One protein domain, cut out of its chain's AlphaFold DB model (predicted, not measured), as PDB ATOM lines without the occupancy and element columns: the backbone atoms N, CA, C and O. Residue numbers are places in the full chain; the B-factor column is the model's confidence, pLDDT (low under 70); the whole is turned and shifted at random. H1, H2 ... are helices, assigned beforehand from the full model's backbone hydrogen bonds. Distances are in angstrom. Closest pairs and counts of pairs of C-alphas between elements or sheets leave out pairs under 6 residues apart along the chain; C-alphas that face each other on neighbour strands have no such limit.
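AT A GLANCE: This is residues 16 to 47 and 154 to 226 of the 243 residues of an uncharacterized protein of Amycolatopsis cihanbeyliensis (UniProt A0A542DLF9). Two long helices, H1 and H2, spread away from a small body, and their free parts, residues 35 to 47 of H1 and 154 to 163 of H2, stick out as two arms. Between H1 and H2 the shorter helix H4 spans the gap, with the little helix H3 at its beginning and H1 near its end, while the last stretch, residues 210 to 226, folds back through the body as a loop with one short antiparallel pairing. The printed part has 105 residues with four named helices, H1, H2, H3 and H4 along the chain, and no named strand; the class is all helix. It is only just compact, close to loose, with a radius of gyration of the C-alphas of 15.3 A, and the C-alphas span 45 by 37 by 26 A.

HOW THE PARTS SIT: H1, residues 21 to 47, touches no helix. It is close to but not clearly touching H4, residues 197 to 209; their closest C-alphas, those of Leu 30 and His 209, are 6.6 A apart, and their lines stand about perpendicular at 78 degrees. H4 only just touches H2, residues 154 to 177, with 3 pairs of C-alphas within 8 A, the closest those of Arg 168 and Met 207 at 7.5 A. H2 touches H4 with residues 164 to 168 alone, and H4 touches H2 with residues 203 to 207 alone; their lines stand about perpendicular at 83 degrees. With residues 197 to 201, H4 touches H3, residues 185 to 191; the closest C-alphas are those of Ala 189 and Pro 197, 5.7 A apart. H3 and H4 run opposite ways at a steep tilt of 70.0 degrees, only just short of about perpendicular. H2 and H3 are close but not clearly touching, with the C-alphas of Val 171 and Leu 188 closest at 7.6 A. H1 is apart from H2 and from H3. In H2, H3 and H4 every O i to N i+4 pair is within hydrogen-bond range; in H1, 22 of 23 are.

IN THESE COORDINATES: H1 begins at C-alpha 21, at (157.346, 209.099, 206.898), and is 37.9 A long from first to last C-alpha. H2 begins at C-alpha 154, at (148.461, 230.430, 180.670), and is 33.1 A long. H3 has 7 residues and H4 has 13, with lengths of 10.0 A and 18.4 A; H4 ends at C-alpha 209, at (146.838, 218.944, 200.428). Beyond it, residues 214 to 215 pair with residues 221 to 222, antiparallel.

THE WHOLE: The two C-alphas farthest apart are those of Leu 16 and Leu 47, at 47.1 A. Residues 48 to 153 are not printed, and C-alphas 47 and 154 stand 40.6 A apart across this cut. The link from H3 to H4 is tight and that from H2 to H3 is short. The mean pLDDT of the printed part is 79.1; residues 154 to 165, 180, 193 to 195 and 226 are under 70.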
ATOM      1  N   LEU A  16     167.506 209.922 204.162       84.88
ATOM      2  CA  LEU A  16     166.615 209.522 203.070       84.88
ATOM      3  C   LEU A  16     165.530 208.575 203.556       84.88
ATOM      4  O   LEU A  16     164.378 208.779 203.188       84.88
ATOM      5  N   ASP A  17     165.886 207.647 204.447       81.81
ATOM      6  CA  ASP A  17     164.931 206.978 205.321       81.81
ATOM      7  C   ASP A  17     164.187 208.095 206.042       81.81
ATOM      8  O   ASP A  17     163.068 208.440 205.669       81.81
ATOM      9  N   SER A  18     164.891 208.863 206.878       76.00
ATOM     10  CA  SER A  18     164.395 210.146 207.360       76.00
ATOM     11  C   SER A  18     164.331 211.254 206.272       76.00
ATOM     12  O   SER A  18     164.607 212.412 206.574       76.00
ATOM     13  N   LEU A  19     163.840 210.925 205.050       83.62
ATOM     14  CA  LEU A  19     162.956 211.761 204.199       83.62
ATOM     15  C   LEU A  19     161.529 211.187 203.856       83.62
ATOM     16  O   LEU A  19     160.730 211.932 203.297       83.62
ATOM     17  N   ILE A  20     161.117 209.963 204.250       85.94
ATOM     18  CA  ILE A  20     159.897 209.303 203.688       85.94
ATOM     19  C   ILE A  20     158.549 209.262 204.548       85.94
ATOM     20  O   ILE A  20     157.507 209.495 203.962       85.94
ATOM     21  N   GLU A  21     158.498 209.148 205.900       76.94
ATOM     22  CA  GLU A  21     157.346 209.099 206.898       76.94
ATOM     23  C   GLU A  21     156.699 210.466 207.001       76.94
ATOM     24  O   GLU A  21     155.556 210.634 207.393       76.94
ATOM     25  N   ALA A  22     157.468 211.460 206.600       73.94
ATOM     26  CA  ALA A  22     157.051 212.788 206.349       73.94
ATOM     27  C   ALA A  22     155.940 212.693 205.344       73.94
ATOM     28  O   ALA A  22     154.854 213.207 205.555       73.94
ATOM     29  N   HIS A  23     156.235 212.010 204.256       82.75
ATOM     30  CA  HIS A  23     155.289 211.796 203.214       82.75
ATOM     31  C   HIS A  23     154.302 210.708 203.677       82.75
ATOM     32  O   HIS A  23     153.119 210.997 203.634       82.75
ATOM     33  N   ASP A  24     154.697 209.587 204.297       81.12
ATOM     34  CA  ASP A  24     153.745 208.517 204.674       81.12
ATOM     35  C   ASP A  24     152.774 208.857 205.835       81.12
ATOM     36  O   ASP A  24     151.558 208.821 205.635       81.12
ATOM     37  N   GLN A  25     153.252 209.247 207.032       76.00
ATOM     38  CA  GLN A  25     152.417 209.655 208.193       76.00
ATOM     39  C   GLN A  25     151.486 210.816 207.844       76.00
ATOM     40  O   GLN A  25     150.440 211.025 208.456       76.00
ATOM     41  N   ARG A  26     151.870 211.603 206.851       78.31
ATOM     42  CA  ARG A  26     151.086 212.726 206.390       78.31
ATOM     43  C   ARG A  26     150.133 212.370 205.271       78.31
ATOM     44  O   ARG A  26     149.026 212.880 205.276       78.31
ATOM     45  N   ILE A  27     150.534 211.550 204.307       86.94
ATOM     46  CA  ILE A  27     149.597 210.982 203.343       86.94
ATOM     47  C   ILE A  27     148.467 210.328 204.152       86.94
ATOM     48  O   ILE A  27     147.307 210.610 203.877       86.94
ATOM     49  N   ALA A  28     148.783 209.635 205.255       80.81
ATOM     50  CA  ALA A  28     147.796 209.213 206.249       80.81
ATOM     51  C   ALA A  28     147.005 210.387 206.881       80.81
ATOM     52  O   ALA A  28     145.780 210.386 206.808       80.81
ATOM     53  N   ALA A  29     147.653 211.423 207.430       78.25
ATOM     54  CA  ALA A  29     146.950 212.569 208.034       78.25
ATOM     55  C   ALA A  29     146.015 213.332 207.065       78.25
ATOM     56  O   ALA A  29     144.933 213.762 207.459       78.25
ATOM     57  N   LEU A  30     146.405 213.476 205.795       84.94
ATOM     58  CA  LEU A  30     145.609 214.094 204.731       84.94
ATOM     59  C   LEU A  30     144.449 213.197 204.304       84.94
ATOM     60  O   LEU A  30     143.371 213.703 204.007       84.94
ATOM     61  N   MET A  31     144.641 211.877 204.307       90.06
ATOM     62  CA  MET A  31     143.557 210.918 204.088       90.06
ATOM     63  C   MET A  31     142.542 210.954 205.244       90.06
ATOM     64  O   MET A  31     141.340 210.947 204.984       90.06
ATOM     65  N   ASP A  32     142.989 211.105 206.494       86.50
ATOM     66  CA  ASP A  32     142.112 211.297 207.661       86.50
ATOM     67  C   ASP A  32     141.378 212.654 207.650       86.50
ATOM     68  O   ASP A  32     140.263 212.769 208.170       86.50
ATOM     69  N   GLU A  33     141.986 213.709 207.102       77.56
ATOM     70  CA  GLU A  33     141.335 215.013 206.907       77.56
ATOM     71  C   GLU A  33     140.320 214.961 205.747       77.56
ATOM     72  O   GLU A  33     139.193 215.452 205.870       77.56
ATOM     73  N   LEU A  34     140.658 214.271 204.653       85.38
ATOM     74  CA  LEU A  34     139.751 214.006 203.537       85.38
ATOM     75  C   LEU A  34     138.532 213.181 203.983       85.38
ATOM     76  O   LEU A  34     137.400 213.549 203.676       85.38
ATOM     77  N   ALA A  35     138.732 212.123 204.772       88.44
ATOM     78  CA  ALA A  35     137.642 211.323 205.331       88.44
ATOM     79  C   ALA A  35     136.714 212.161 206.233       88.44
ATOM     80  O   ALA A  35     135.488 212.084 206.117       88.44
ATOM     81  N   ARG A  36     137.278 213.031 207.085       80.00
ATOM     82  CA  ARG A  36     136.497 213.935 207.949       80.00
ATOM     83  C   ARG A  36     135.722 214.996 207.164       80.00
ATOM     84  O   ARG A  36     134.576 215.287 207.509       80.00
ATOM     85  N   THR A  37     136.292 215.553 206.095       85.19
ATOM     86  CA  THR A  37     135.574 216.515 205.233       85.19
ATOM     87  C   THR A  37     134.465 215.853 204.413       85.19
ATOM     88  O   THR A  37     133.401 216.452 204.251       85.19
ATOM     89  N   GLN A  38     134.654 214.605 203.972       88.06
ATOM     90  CA  GLN A  38     133.598 213.799 203.347       88.06
ATOM     91  C   GLN A  38     132.454 213.511 204.330       88.06
ATOM     92  O   GLN A  38     131.304 213.804 204.011       88.06
ATOM     93  N   GLN A  39     132.759 213.066 205.554       88.81
ATOM     94  CA  GLN A  39     131.753 212.833 206.597       88.81
ATOM     95  C   GLN A  39     130.951 214.103 206.932       88.81
ATOM     96  O   GLN A  39     129.728 214.051 207.064       88.81
ATOM     97  N   ALA A  40     131.610 215.262 207.025       81.44
ATOM     98  CA  ALA A  40     130.931 216.541 207.232       81.44
ATOM     99  C   ALA A  40     130.027 216.921 206.041       81.44
ATOM    100  O   ALA A  40     128.924 217.429 206.238       81.44
ATOM    101  N   ALA A  41     130.457 216.655 204.802       86.75
ATOM    102  CA  ALA A  41     129.629 216.865 203.615       86.75
ATOM    103  C   ALA A  41     128.396 215.938 203.591       86.75
ATOM    104  O   ALA A  41     127.321 216.383 203.191       86.75
ATOM    105  N   GLU A  42     128.527 214.694 204.064       91.25
ATOM    106  CA  GLU A  42     127.411 213.763 204.291       91.25
ATOM    107  C   GLU A  42     126.395 214.350 205.290       91.25
ATOM    108  O   GLU A  42     125.217 214.493 204.965       91.25
ATOM    109  N   GLN A  43     126.861 214.809 206.457       88.44
ATOM    110  CA  GLN A  43     126.016 215.427 207.491       88.44
ATOM    111  C   GLN A  43     125.265 216.667 206.976       88.44
ATOM    112  O   GLN A  43     124.096 216.873 207.305       88.44
ATOM    113  N   TYR A  44     125.894 217.485 206.123       86.94
ATOM    114  CA  TYR A  44     125.209 218.611 205.477       86.94
ATOM    115  C   TYR A  44     124.133 218.172 204.469       86.94
ATOM    116  O   TYR A  44     123.127 218.872 204.335       86.94
ATOM    117  N   ARG A  45     124.296 217.028 203.783       90.25
ATOM    118  CA  ARG A  45     123.245 216.452 202.918       90.25
ATOM    119  C   ARG A  45     122.065 215.944 203.746       90.25
ATOM    120  O   ARG A  45     120.927 216.229 203.388       90.25
ATOM    121  N   GLU A  46     122.325 215.259 204.857       88.75
ATOM    122  CA  GLU A  46     121.281 214.780 205.777       88.75
ATOM    123  C   GLU A  46     120.484 215.941 206.383       88.75
ATOM    124  O   GLU A  46     119.255 215.958 206.312       88.75
ATOM    125  N   LEU A  47     121.176 216.968 206.896       88.62
ATOM    126  CA  LEU A  47     120.530 218.168 207.432       88.62
ATOM    127  C   LEU A  47     119.682 218.878 206.365       88.62
ATOM    128  O   LEU A  47     118.608 219.394 206.669       88.62
ATOM    129  N   SER A 154     147.364 231.334 180.302       48.78
ATOM    130  CA  SER A 154     148.461 230.430 180.670       48.78
ATOM    131  C   SER A 154     149.730 231.189 181.009       48.78
ATOM    132  O   SER A 154     150.355 230.799 181.962       48.78
ATOM    133  N   PHE A 155     150.078 232.320 180.384       41.62
ATOM    134  CA  PHE A 155     151.311 233.020 180.778       41.62
ATOM    135  C   PHE A 155     151.223 233.699 182.158       41.62
ATOM    136  O   PHE A 155     152.199 233.705 182.898       41.62
ATOM    137  N   ALA A 156     150.060 234.228 182.548       49.62
ATOM    138  CA  ALA A 156     149.832 234.760 183.894       49.62
ATOM    139  C   ALA A 156     149.581 233.651 184.930       49.62
ATOM    140  O   ALA A 156     149.926 233.824 186.095       49.62
ATOM    141  N   GLN A 157     149.001 232.518 184.523       51.22
ATOM    142  CA  GLN A 157     148.872 231.325 185.356       51.22
ATOM    143  C   GLN A 157     150.221 230.611 185.506       51.22
ATOM    144  O   GLN A 157     150.517 230.202 186.603       51.22
ATOM    145  N   GLU A 158     151.083 230.556 184.489       49.50
ATOM    146  CA  GLU A 158     152.446 230.003 184.519       49.50
ATOM    147  C   GLU A 158     153.411 230.942 185.231       49.50
ATOM    148  O   GLU A 158     154.292 230.455 185.926       49.50
ATOM    149  N   GLN A 159     153.248 232.269 185.120       52.03
ATOM    150  CA  GLN A 159     153.957 233.215 185.984       52.03
ATOM    151  C   GLN A 159     153.493 233.088 187.430       52.03
ATOM    152  O   GLN A 159     154.344 233.095 188.306       52.03
ATOM    153  N   ARG A 160     152.192 232.899 187.699       53.12
ATOM    154  CA  ARG A 160     151.718 232.580 189.054       53.12
ATOM    155  C   ARG A 160     152.219 231.226 189.520       53.12
ATOM    156  O   ARG A 160     152.759 231.168 190.600       53.12
ATOM    157  N   ASP A 161     152.149 230.177 188.716       54.03
ATOM    158  CA  ASP A 161     152.586 228.827 189.067       54.03
ATOM    159  C   ASP A 161     154.128 228.756 189.180       54.03
ATOM    160  O   ASP A 161     154.642 227.973 189.975       54.03
ATOM    161  N   HIS A 162     154.880 229.624 188.483       56.91
ATOM    162  CA  HIS A 162     156.306 229.880 188.737       56.91
ATOM    163  C   HIS A 162     156.522 230.678 190.023       56.91
ATOM    164  O   HIS A 162     157.352 230.279 190.829       56.91
ATOM    165  N   GLU A 163     155.809 231.783 190.253       59.06
ATOM    166  CA  GLU A 163     155.914 232.577 191.484       59.06
ATOM    167  C   GLU A 163     155.499 231.751 192.711       59.06
ATOM    168  O   GLU A 163     156.149 231.832 193.746       59.06
ATOM    169  N   ASP A 164     154.505 230.879 192.575       59.81
ATOM    170  CA  ASP A 164     154.008 229.922 193.558       59.81
ATOM    171  C   ASP A 164     154.934 228.723 193.703       59.81
ATOM    172  O   ASP A 164     155.132 228.256 194.821       59.81
ATOM    173  N   GLY A 165     155.570 228.272 192.619       63.12
ATOM    174  CA  GLY A 165     156.720 227.377 192.668       63.12
ATOM    175  C   GLY A 165     157.838 227.987 193.511       63.12
ATOM    176  O   GLY A 165     158.266 227.383 194.490       63.12
ATOM    177  N   THR A 166     158.225 229.236 193.232       78.56
ATOM    178  CA  THR A 166     159.264 229.942 193.993       78.56
ATOM    179  C   THR A 166     158.830 230.251 195.426       78.56
ATOM    180  O   THR A 166     159.675 230.264 196.316       78.56
ATOM    181  N   LEU A 167     157.539 230.486 195.687       82.31
ATOM    182  CA  LEU A 167     157.001 230.742 197.023       82.31
ATOM    183  C   LEU A 167     156.965 229.451 197.842       82.31
ATOM    184  O   LEU A 167     157.403 229.454 198.990       82.31
ATOM    185  N   ARG A 168     156.509 228.345 197.243       84.56
ATOM    186  CA  ARG A 168     156.563 226.988 197.802       84.56
ATOM    187  C   ARG A 168     158.007 226.615 198.114       84.56
ATOM    188  O   ARG A 168     158.293 226.242 199.245       84.56
ATOM    189  N   GLU A 169     158.937 226.814 197.185       85.06
ATOM    190  CA  GLU A 169     160.369 226.597 197.416       85.06
ATOM    191  C   GLU A 169     160.933 227.486 198.533       85.06
ATOM    192  O   GLU A 169     161.596 226.967 199.429       85.06
ATOM    193  N   GLN A 170     160.640 228.789 198.553       85.81
ATOM    194  CA  GLN A 170     161.087 229.707 199.613       85.81
ATOM    195  C   GLN A 170     160.555 229.301 200.992       85.81
ATOM    196  O   GLN A 170     161.319 229.257 201.958       85.81
ATOM    197  N   VAL A 171     159.266 228.961 201.085       85.62
ATOM    198  CA  VAL A 171     158.630 228.435 202.300       85.62
ATOM    199  C   VAL A 171     159.326 227.150 202.747       85.62
ATOM    200  O   VAL A 171     159.756 227.059 203.898       85.62
ATOM    201  N   MET A 172     159.525 226.193 201.838       86.25
ATOM    202  CA  MET A 172     160.214 224.936 202.137       86.25
ATOM    203  C   MET A 172     161.664 225.178 202.583       86.25
ATOM    204  O   MET A 172     162.113 224.542 203.531       86.25
ATOM    205  N   VAL A 173     162.396 226.114 201.969       88.81
ATOM    206  CA  VAL A 173     163.769 226.483 202.364       88.81
ATOM    207  C   VAL A 173     163.803 227.095 203.767       88.81
ATOM    208  O   VAL A 173     164.616 226.666 204.583       88.81
ATOM    209  N   ILE A 174     162.914 228.040 204.080       86.44
ATOM    210  CA  ILE A 174     162.839 228.679 205.407       86.44
ATOM    211  C   ILE A 174     162.484 227.653 206.487       86.44
ATOM    212  O   ILE A 174     163.135 227.587 207.528       86.44
ATOM    213  N   MET A 175     161.509 226.786 206.226       85.00
ATOM    214  CA  MET A 175     161.120 225.756 207.187       85.00
ATOM    215  C   MET A 175     162.198 224.664 207.325       85.00
ATOM    216  O   MET A 175     162.362 224.111 208.411       85.00
ATOM    217  N   ARG A 176     162.999 224.399 206.276       84.25
ATOM    218  CA  ARG A 176     164.173 223.498 206.322       84.25
ATOM    219  C   ARG A 176     165.345 224.086 207.112       84.25
ATOM    220  O   ARG A 176     166.192 223.321 207.559       84.25
ATOM    221  N   GLN A 177     165.403 225.408 207.298       82.94
ATOM    222  CA  GLN A 177     166.412 226.066 208.141       82.94
ATOM    223  C   GLN A 177     166.093 225.955 209.642       82.94
ATOM    224  O   GLN A 177     167.017 225.977 210.452       82.94
ATOM    225  N   ALA A 178     164.820 225.779 210.015       79.44
ATOM    226  CA  ALA A 178     164.387 225.512 211.392       79.44
ATOM    227  C   ALA A 178     163.442 224.289 211.460       79.44
ATOM    228  O   ALA A 178     162.251 224.428 211.763       79.44
ATOM    229  N   PRO A 179     163.940 223.073 211.158       71.19
ATOM    230  CA  PRO A 179     163.123 221.868 211.165       71.19
ATOM    231  C   PRO A 179     162.707 221.536 212.603       71.19
ATOM    232  O   PRO A 179     163.541 221.447 213.500       71.19
ATOM    233  N   GLY A 180     161.404 221.369 212.835       69.75
ATOM    234  CA  GLY A 180     160.861 221.219 214.188       69.75
ATOM    235  C   GLY A 180     160.569 222.541 214.911       69.75
ATOM    236  O   GLY A 180     160.197 222.507 216.083       69.75
ATOM    237  N   GLN A 181     160.659 223.688 214.231       80.69
ATOM    238  CA  GLN A 181     159.933 224.894 214.628       80.69
ATOM    239  C   GLN A 181     158.553 224.906 213.955       80.69
ATOM    240  O   GLN A 181     158.445 224.721 212.744       80.69
ATOM    241  N   GLY A 182     157.504 225.149 214.742       82.69
ATOM    242  CA  GLY A 182     156.151 225.354 214.232       82.69
ATOM    243  C   GLY A 182     155.968 226.790 213.770       82.69
ATOM    244  O   GLY A 182     156.077 227.717 214.574       82.69
ATOM    245  N   TRP A 183     155.676 226.978 212.489       87.75
ATOM    246  CA  TRP A 183     155.578 228.294 211.872       87.75
ATOM    247  C   TRP A 183     154.138 228.796 211.847       87.75
ATOM    248  O   TRP A 183     153.296 228.276 211.115       87.75
ATOM    249  N   TRP A 184     153.842 229.851 212.601       86.12
ATOM    250  CA  TRP A 184     152.591 230.584 212.411       86.12
ATOM    251  C   TRP A 184     152.573 231.230 211.017       86.12
ATOM    252  O   TRP A 184     153.589 231.800 210.619       86.12
ATOM    253  N   PRO A 185     151.434 231.269 210.298       84.38
ATOM    254  CA  PRO A 185     151.339 231.942 208.997       84.38
ATOM    255  C   PRO A 185     151.803 233.399 209.016       84.38
ATOM    256  O   PRO A 185     152.338 233.896 208.030       84.38
ATOM    257  N   ARG A 186     151.613 234.087 210.149       82.56
ATOM    258  CA  ARG A 186     152.061 235.468 210.357       82.56
ATOM    259  C   ARG A 186     153.582 235.578 210.453       82.56
ATOM    260  O   ARG A 186     154.153 236.495 209.868       82.56
ATOM    261  N   ASP A 187     154.219 234.653 211.161       84.06
ATOM    262  CA  ASP A 187     155.667 234.656 211.375       84.06
ATOM    263  C   ASP A 187     156.386 234.180 210.109       84.06
ATOM    264  O   ASP A 187     157.381 234.771 209.694       84.06
ATOM    265  N   LEU A 188     155.809 233.192 209.416       83.56
ATOM    266  CA  LEU A 188     156.259 232.768 208.096       83.56
ATOM    267  C   LEU A 188     156.145 233.918 207.078       83.56
ATOM    268  O   LEU A 188     157.118 234.204 206.389       83.56
ATOM    269  N   ALA A 189     155.026 234.653 207.036       83.44
ATOM    270  CA  ALA A 189     154.875 235.838 206.176       83.44
ATOM    271  C   ALA A 189     155.872 236.966 206.506       83.44
ATOM    272  O   ALA A 189     156.261 237.727 205.621       83.44
ATOM    273  N   ALA A 190     156.306 237.084 207.767       81.94
ATOM    274  CA  ALA A 190     157.321 238.057 208.167       81.94
ATOM    275  C   ALA A 190     158.735 237.677 207.680       81.94
ATOM    276  O   ALA A 190     159.537 238.567 207.380       81.94
ATOM    277  N   VAL A 191     159.039 236.377 207.572       82.31
ATOM    278  CA  VAL A 191     160.332 235.870 207.077       82.31
ATOM    279  C   VAL A 191     160.357 235.760 205.544       82.31
ATOM    280  O   VAL A 191     161.341 236.169 204.925       82.31
ATOM    281  N   VAL A 192     159.262 235.317 204.914       81.56
ATOM    282  CA  VAL A 192     159.048 235.278 203.451       81.56
ATOM    283  C   VAL A 192     158.703 236.691 202.934       81.56
ATOM    284  O   VAL A 192     157.593 236.977 202.480       81.56
ATOM    285  N   LYS A 193     159.644 237.631 203.102       67.88
ATOM    286  CA  LYS A 193     159.439 239.077 202.894       67.88
ATOM    287  C   LYS A 193     158.730 239.395 201.567       67.88
ATOM    288  O   LYS A 193     159.278 239.122 200.505       67.88
ATOM    289  N   ARG A 194     157.620 240.146 201.668       58.88
ATOM    290  CA  ARG A 194     156.729 240.678 200.600       58.88
ATOM    291  C   ARG A 194     155.500 239.835 200.229       58.88
ATOM    292  O   ARG A 194     154.699 240.316 199.431       58.88
ATOM    293  N   THR A 195     155.260 238.679 200.844       67.50
ATOM    294  CA  THR A 195     154.036 237.900 200.570       67.50
ATOM    295  C   THR A 195     152.834 238.382 201.398       67.50
ATOM    296  O   THR A 195     152.947 238.649 202.594       67.50
ATOM    297  N   ASN A 196     151.655 238.479 200.774       77.62
ATOM    298  CA  ASN A 196     150.395 238.765 201.471       77.62
ATOM    299  C   ASN A 196     150.026 237.578 202.396       77.62
ATOM    300  O   ASN A 196     149.989 236.444 201.916       77.62
ATOM    301  N   PRO A 197     149.721 237.793 203.693       75.38
ATOM    302  CA  PRO A 197     149.450 236.704 204.634       75.38
ATOM    303  C   PRO A 197     148.229 235.846 204.271       75.38
ATOM    304  O   PRO A 197     148.230 234.654 204.573       75.38
ATOM    305  N   ASP A 198     147.208 236.397 203.610       78.19
ATOM    306  CA  ASP A 198     146.037 235.621 203.177       78.19
ATOM    307  C   ASP A 198     146.328 234.791 201.923       78.19
ATOM    308  O   ASP A 198     145.856 233.660 201.804       78.19
ATOM    309  N   TYR A 199     147.197 235.293 201.042       79.69
ATOM    310  CA  TYR A 199     147.723 234.518 199.919       79.69
ATOM    311  C   TYR A 199     148.584 233.348 200.407       79.69
ATOM    312  O   TYR A 199     148.368 232.201 200.017       79.69
ATOM    313  N   LEU A 200     149.496 233.626 201.346       84.00
ATOM    314  CA  LEU A 200     150.342 232.613 201.969       84.00
ATOM    315  C   LEU A 200     149.508 231.548 202.687       84.00
ATOM    316  O   LEU A 200     149.823 230.375 202.570       84.00
ATOM    317  N   ARG A 201     148.416 231.913 203.374       83.62
ATOM    318  CA  ARG A 201     147.480 230.939 203.971       83.62
ATOM    319  C   ARG A 201     146.823 230.029 202.934       83.62
ATOM    320  O   ARG A 201     146.674 228.843 203.203       83.62
ATOM    321  N   SER A 202     146.429 230.562 201.774       83.25
ATOM    322  CA  SER A 202     145.867 229.738 200.696       83.25
ATOM    323  C   SER A 202     146.916 228.773 200.145       83.25
ATOM    324  O   SER A 202     146.656 227.580 200.066       83.25
ATOM    325  N   ARG A 203     148.132 229.255 199.863       84.25
ATOM    326  CA  ARG A 203     149.211 228.406 199.339       84.25
ATOM    327  C   ARG A 203     149.747 227.402 200.352       84.25
ATOM    328  O   ARG A 203     150.007 226.266 199.983       84.25
ATOM    329  N   LEU A 204     149.814 227.759 201.632       85.25
ATOM    330  CA  LEU A 204     150.083 226.810 202.710       85.25
ATOM    331  C   LEU A 204     149.000 225.728 202.794       85.25
ATOM    332  O   LEU A 204     149.345 224.581 203.031       85.25
ATOM    333  N   ARG A 205     147.722 226.050 202.548       86.88
ATOM    334  CA  ARG A 205     146.646 225.049 202.460       86.88
ATOM    335  C   ARG A 205     146.809 224.142 201.240       86.88
ATOM    336  O   ARG A 205     146.661 222.933 201.383       86.88
ATOM    337  N   ASP A 206     147.155 224.674 200.074       84.00
ATOM    338  CA  ASP A 206     147.424 223.840 198.893       84.00
ATOM    339  C   ASP A 206     148.622 222.907 199.154       84.00
ATOM    340  O   ASP A 206     148.554 221.707 198.897       84.00
ATOM    341  N   MET A 207     149.675 223.446 199.778       87.12
ATOM    342  CA  MET A 207     150.849 222.705 200.244       87.12
ATOM    343  C   MET A 207     150.554 221.750 201.417       87.12
ATOM    344  O   MET A 207     151.347 220.841 201.670       87.12
ATOM    345  N   VAL A 208     149.439 221.930 202.140       85.56
ATOM    346  CA  VAL A 208     148.883 220.914 203.042       85.56
ATOM    347  C   VAL A 208     148.416 219.736 202.188       85.56
ATOM    348  O   VAL A 208     148.998 218.658 202.305       85.56
ATOM    349  N   HIS A 209     147.479 219.969 201.264       84.81
ATOM    350  CA  HIS A 209     146.838 218.944 200.428       84.81
ATOM    351  C   HIS A 209     147.813 218.153 199.536       84.81
ATOM    352  O   HIS A 209     147.582 216.974 199.285       84.81
ATOM    353  N   SER A 210     148.903 218.766 199.063       81.94
ATOM    354  CA  SER A 210     149.892 218.127 198.179       81.94
ATOM    355  C   SER A 210     150.933 217.248 198.879       81.94
ATOM    356  O   SER A 210     151.658 216.531 198.192       81.94
ATOM    357  N   GLY A 211     151.062 217.314 200.208       82.31
ATOM    358  CA  GLY A 211     152.100 216.563 200.923       82.31
ATOM    359  C   GLY A 211     153.298 217.376 201.455       82.31
ATOM    360  O   GLY A 211     154.139 216.803 202.147       82.31
ATOM    361  N   ASP A 212     153.378 218.696 201.230       83.94
ATOM    362  CA  ASP A 212     154.616 219.476 201.454       83.94
ATOM    363  C   ASP A 212     154.789 220.123 202.847       83.94
ATOM    364  O   ASP A 212     155.851 219.979 203.442       83.94
ATOM    365  N   VAL A 213     153.772 220.790 203.431       84.88
ATOM    366  CA  VAL A 213     153.823 221.367 204.815       84.88
ATOM    367  C   VAL A 213     152.611 220.998 205.690       84.88
ATOM    368  O   VAL A 213     151.484 221.250 205.290       84.88
ATOM    369  N   VAL A 214     152.806 220.332 206.832       85.38
ATOM    370  CA  VAL A 214     151.718 219.837 207.709       85.38
ATOM    371  C   VAL A 214     151.200 220.980 208.567       85.38
ATOM    372  O   VAL A 214     152.011 221.742 209.084       85.38
ATOM    373  N   GLN A 215     149.890 221.081 208.775       90.12
ATOM    374  CA  GLN A 215     149.309 222.011 209.740       90.12
ATOM    375  C   GLN A 215     149.021 221.280 211.065       90.12
ATOM    376  O   GLN A 215     148.412 220.215 211.046       90.12
ATOM    377  N   ASP A 216     149.468 221.819 212.205       82.19
ATOM    378  CA  ASP A 216     149.073 221.319 213.531       82.19
ATOM    379  C   ASP A 216     147.723 221.895 213.984       82.19
ATOM    380  O   ASP A 216     147.239 222.897 213.447       82.19
ATOM    381  N   ASP A 217     147.140 221.301 215.027       76.50
ATOM    382  CA  ASP A 217     145.856 221.732 215.598       76.50
ATOM    383  C   ASP A 217     145.891 223.165 216.167       76.50
ATOM    384  O   ASP A 217     144.853 223.804 216.338       76.50
ATOM    385  N   ALA A 218     147.085 223.705 216.442       82.06
ATOM    386  CA  ALA A 218     147.273 225.098 216.838       82.06
ATOM    387  C   ALA A 218     147.304 226.063 215.634       82.06
ATOM    388  O   ALA A 218     147.342 227.276 215.830       82.06
ATOM    389  N   GLY A 219     147.272 225.566 214.394       81.25
ATOM    390  CA  GLY A 219     147.310 226.362 213.167       81.25
ATOM    391  C   GLY A 219     148.713 226.778 212.717       81.25
ATOM    392  O   GLY A 219     148.845 227.709 211.913       81.25
ATOM    393  N   ARG A 220     149.760 226.120 213.225       86.56
ATOM    394  CA  ARG A 220     151.152 226.287 212.787       86.56
ATOM    395  C   ARG A 220     151.496 225.259 211.725       86.56
ATOM    396  O   ARG A 220     151.018 224.131 211.761       86.56
ATOM    397  N   TYR A 221     152.380 225.641 210.818       89.00
ATOM    398  CA  TYR A 221     152.815 224.813 209.708       89.00
ATOM    399  C   TYR A 221     154.209 224.251 209.984       89.00
ATOM    400  O   TYR A 221     155.062 224.911 210.584       89.00
ATOM    401  N   TRP A 222     154.434 223.024 209.540       86.62
ATOM    402  CA  TRP A 222     155.616 222.222 209.824       86.62
ATOM    403  C   TRP A 222     156.086 221.536 208.552       86.62
ATOM    404  O   TRP A 222     155.283 221.232 207.673       86.62
ATOM    405  N   LEU A 223     157.377 221.231 208.464       86.94
ATOM    406  CA  LEU A 223     157.796 220.235 207.491       86.94
ATOM    407  C   LEU A 223     157.424 218.843 207.996       86.94
ATOM    408  O   LEU A 223     157.550 218.572 209.194       86.94
ATOM    409  N   PRO A 224     156.975 217.967 207.096       81.19
ATOM    410  CA  PRO A 224     156.643 216.606 207.451       81.19
ATOM    411  C   PRO A 224     157.914 215.829 207.891       81.19
ATOM    412  O   PRO A 224     159.017 216.131 207.428       81.19
ATOM    413  N   ARG A 225     157.785 214.872 208.833       70.75
ATOM    414  CA  ARG A 225     158.901 214.206 209.557       70.75
ATOM    415  C   ARG A 225     159.150 212.728 209.179       70.75
ATOM    416  O   ARG A 225     158.192 211.976 209.264       70.75
ATOM    417  N   PRO A 226     160.380 212.268 208.871       59.62
ATOM    418  CA  PRO A 226     160.467 211.241 207.831       59.62
ATOM    419  C   PRO A 226     161.013 209.806 208.113       59.62
ATOM    420  O   PRO A 226     161.555 209.575 209.187       59.62
TER     421      PRO A 226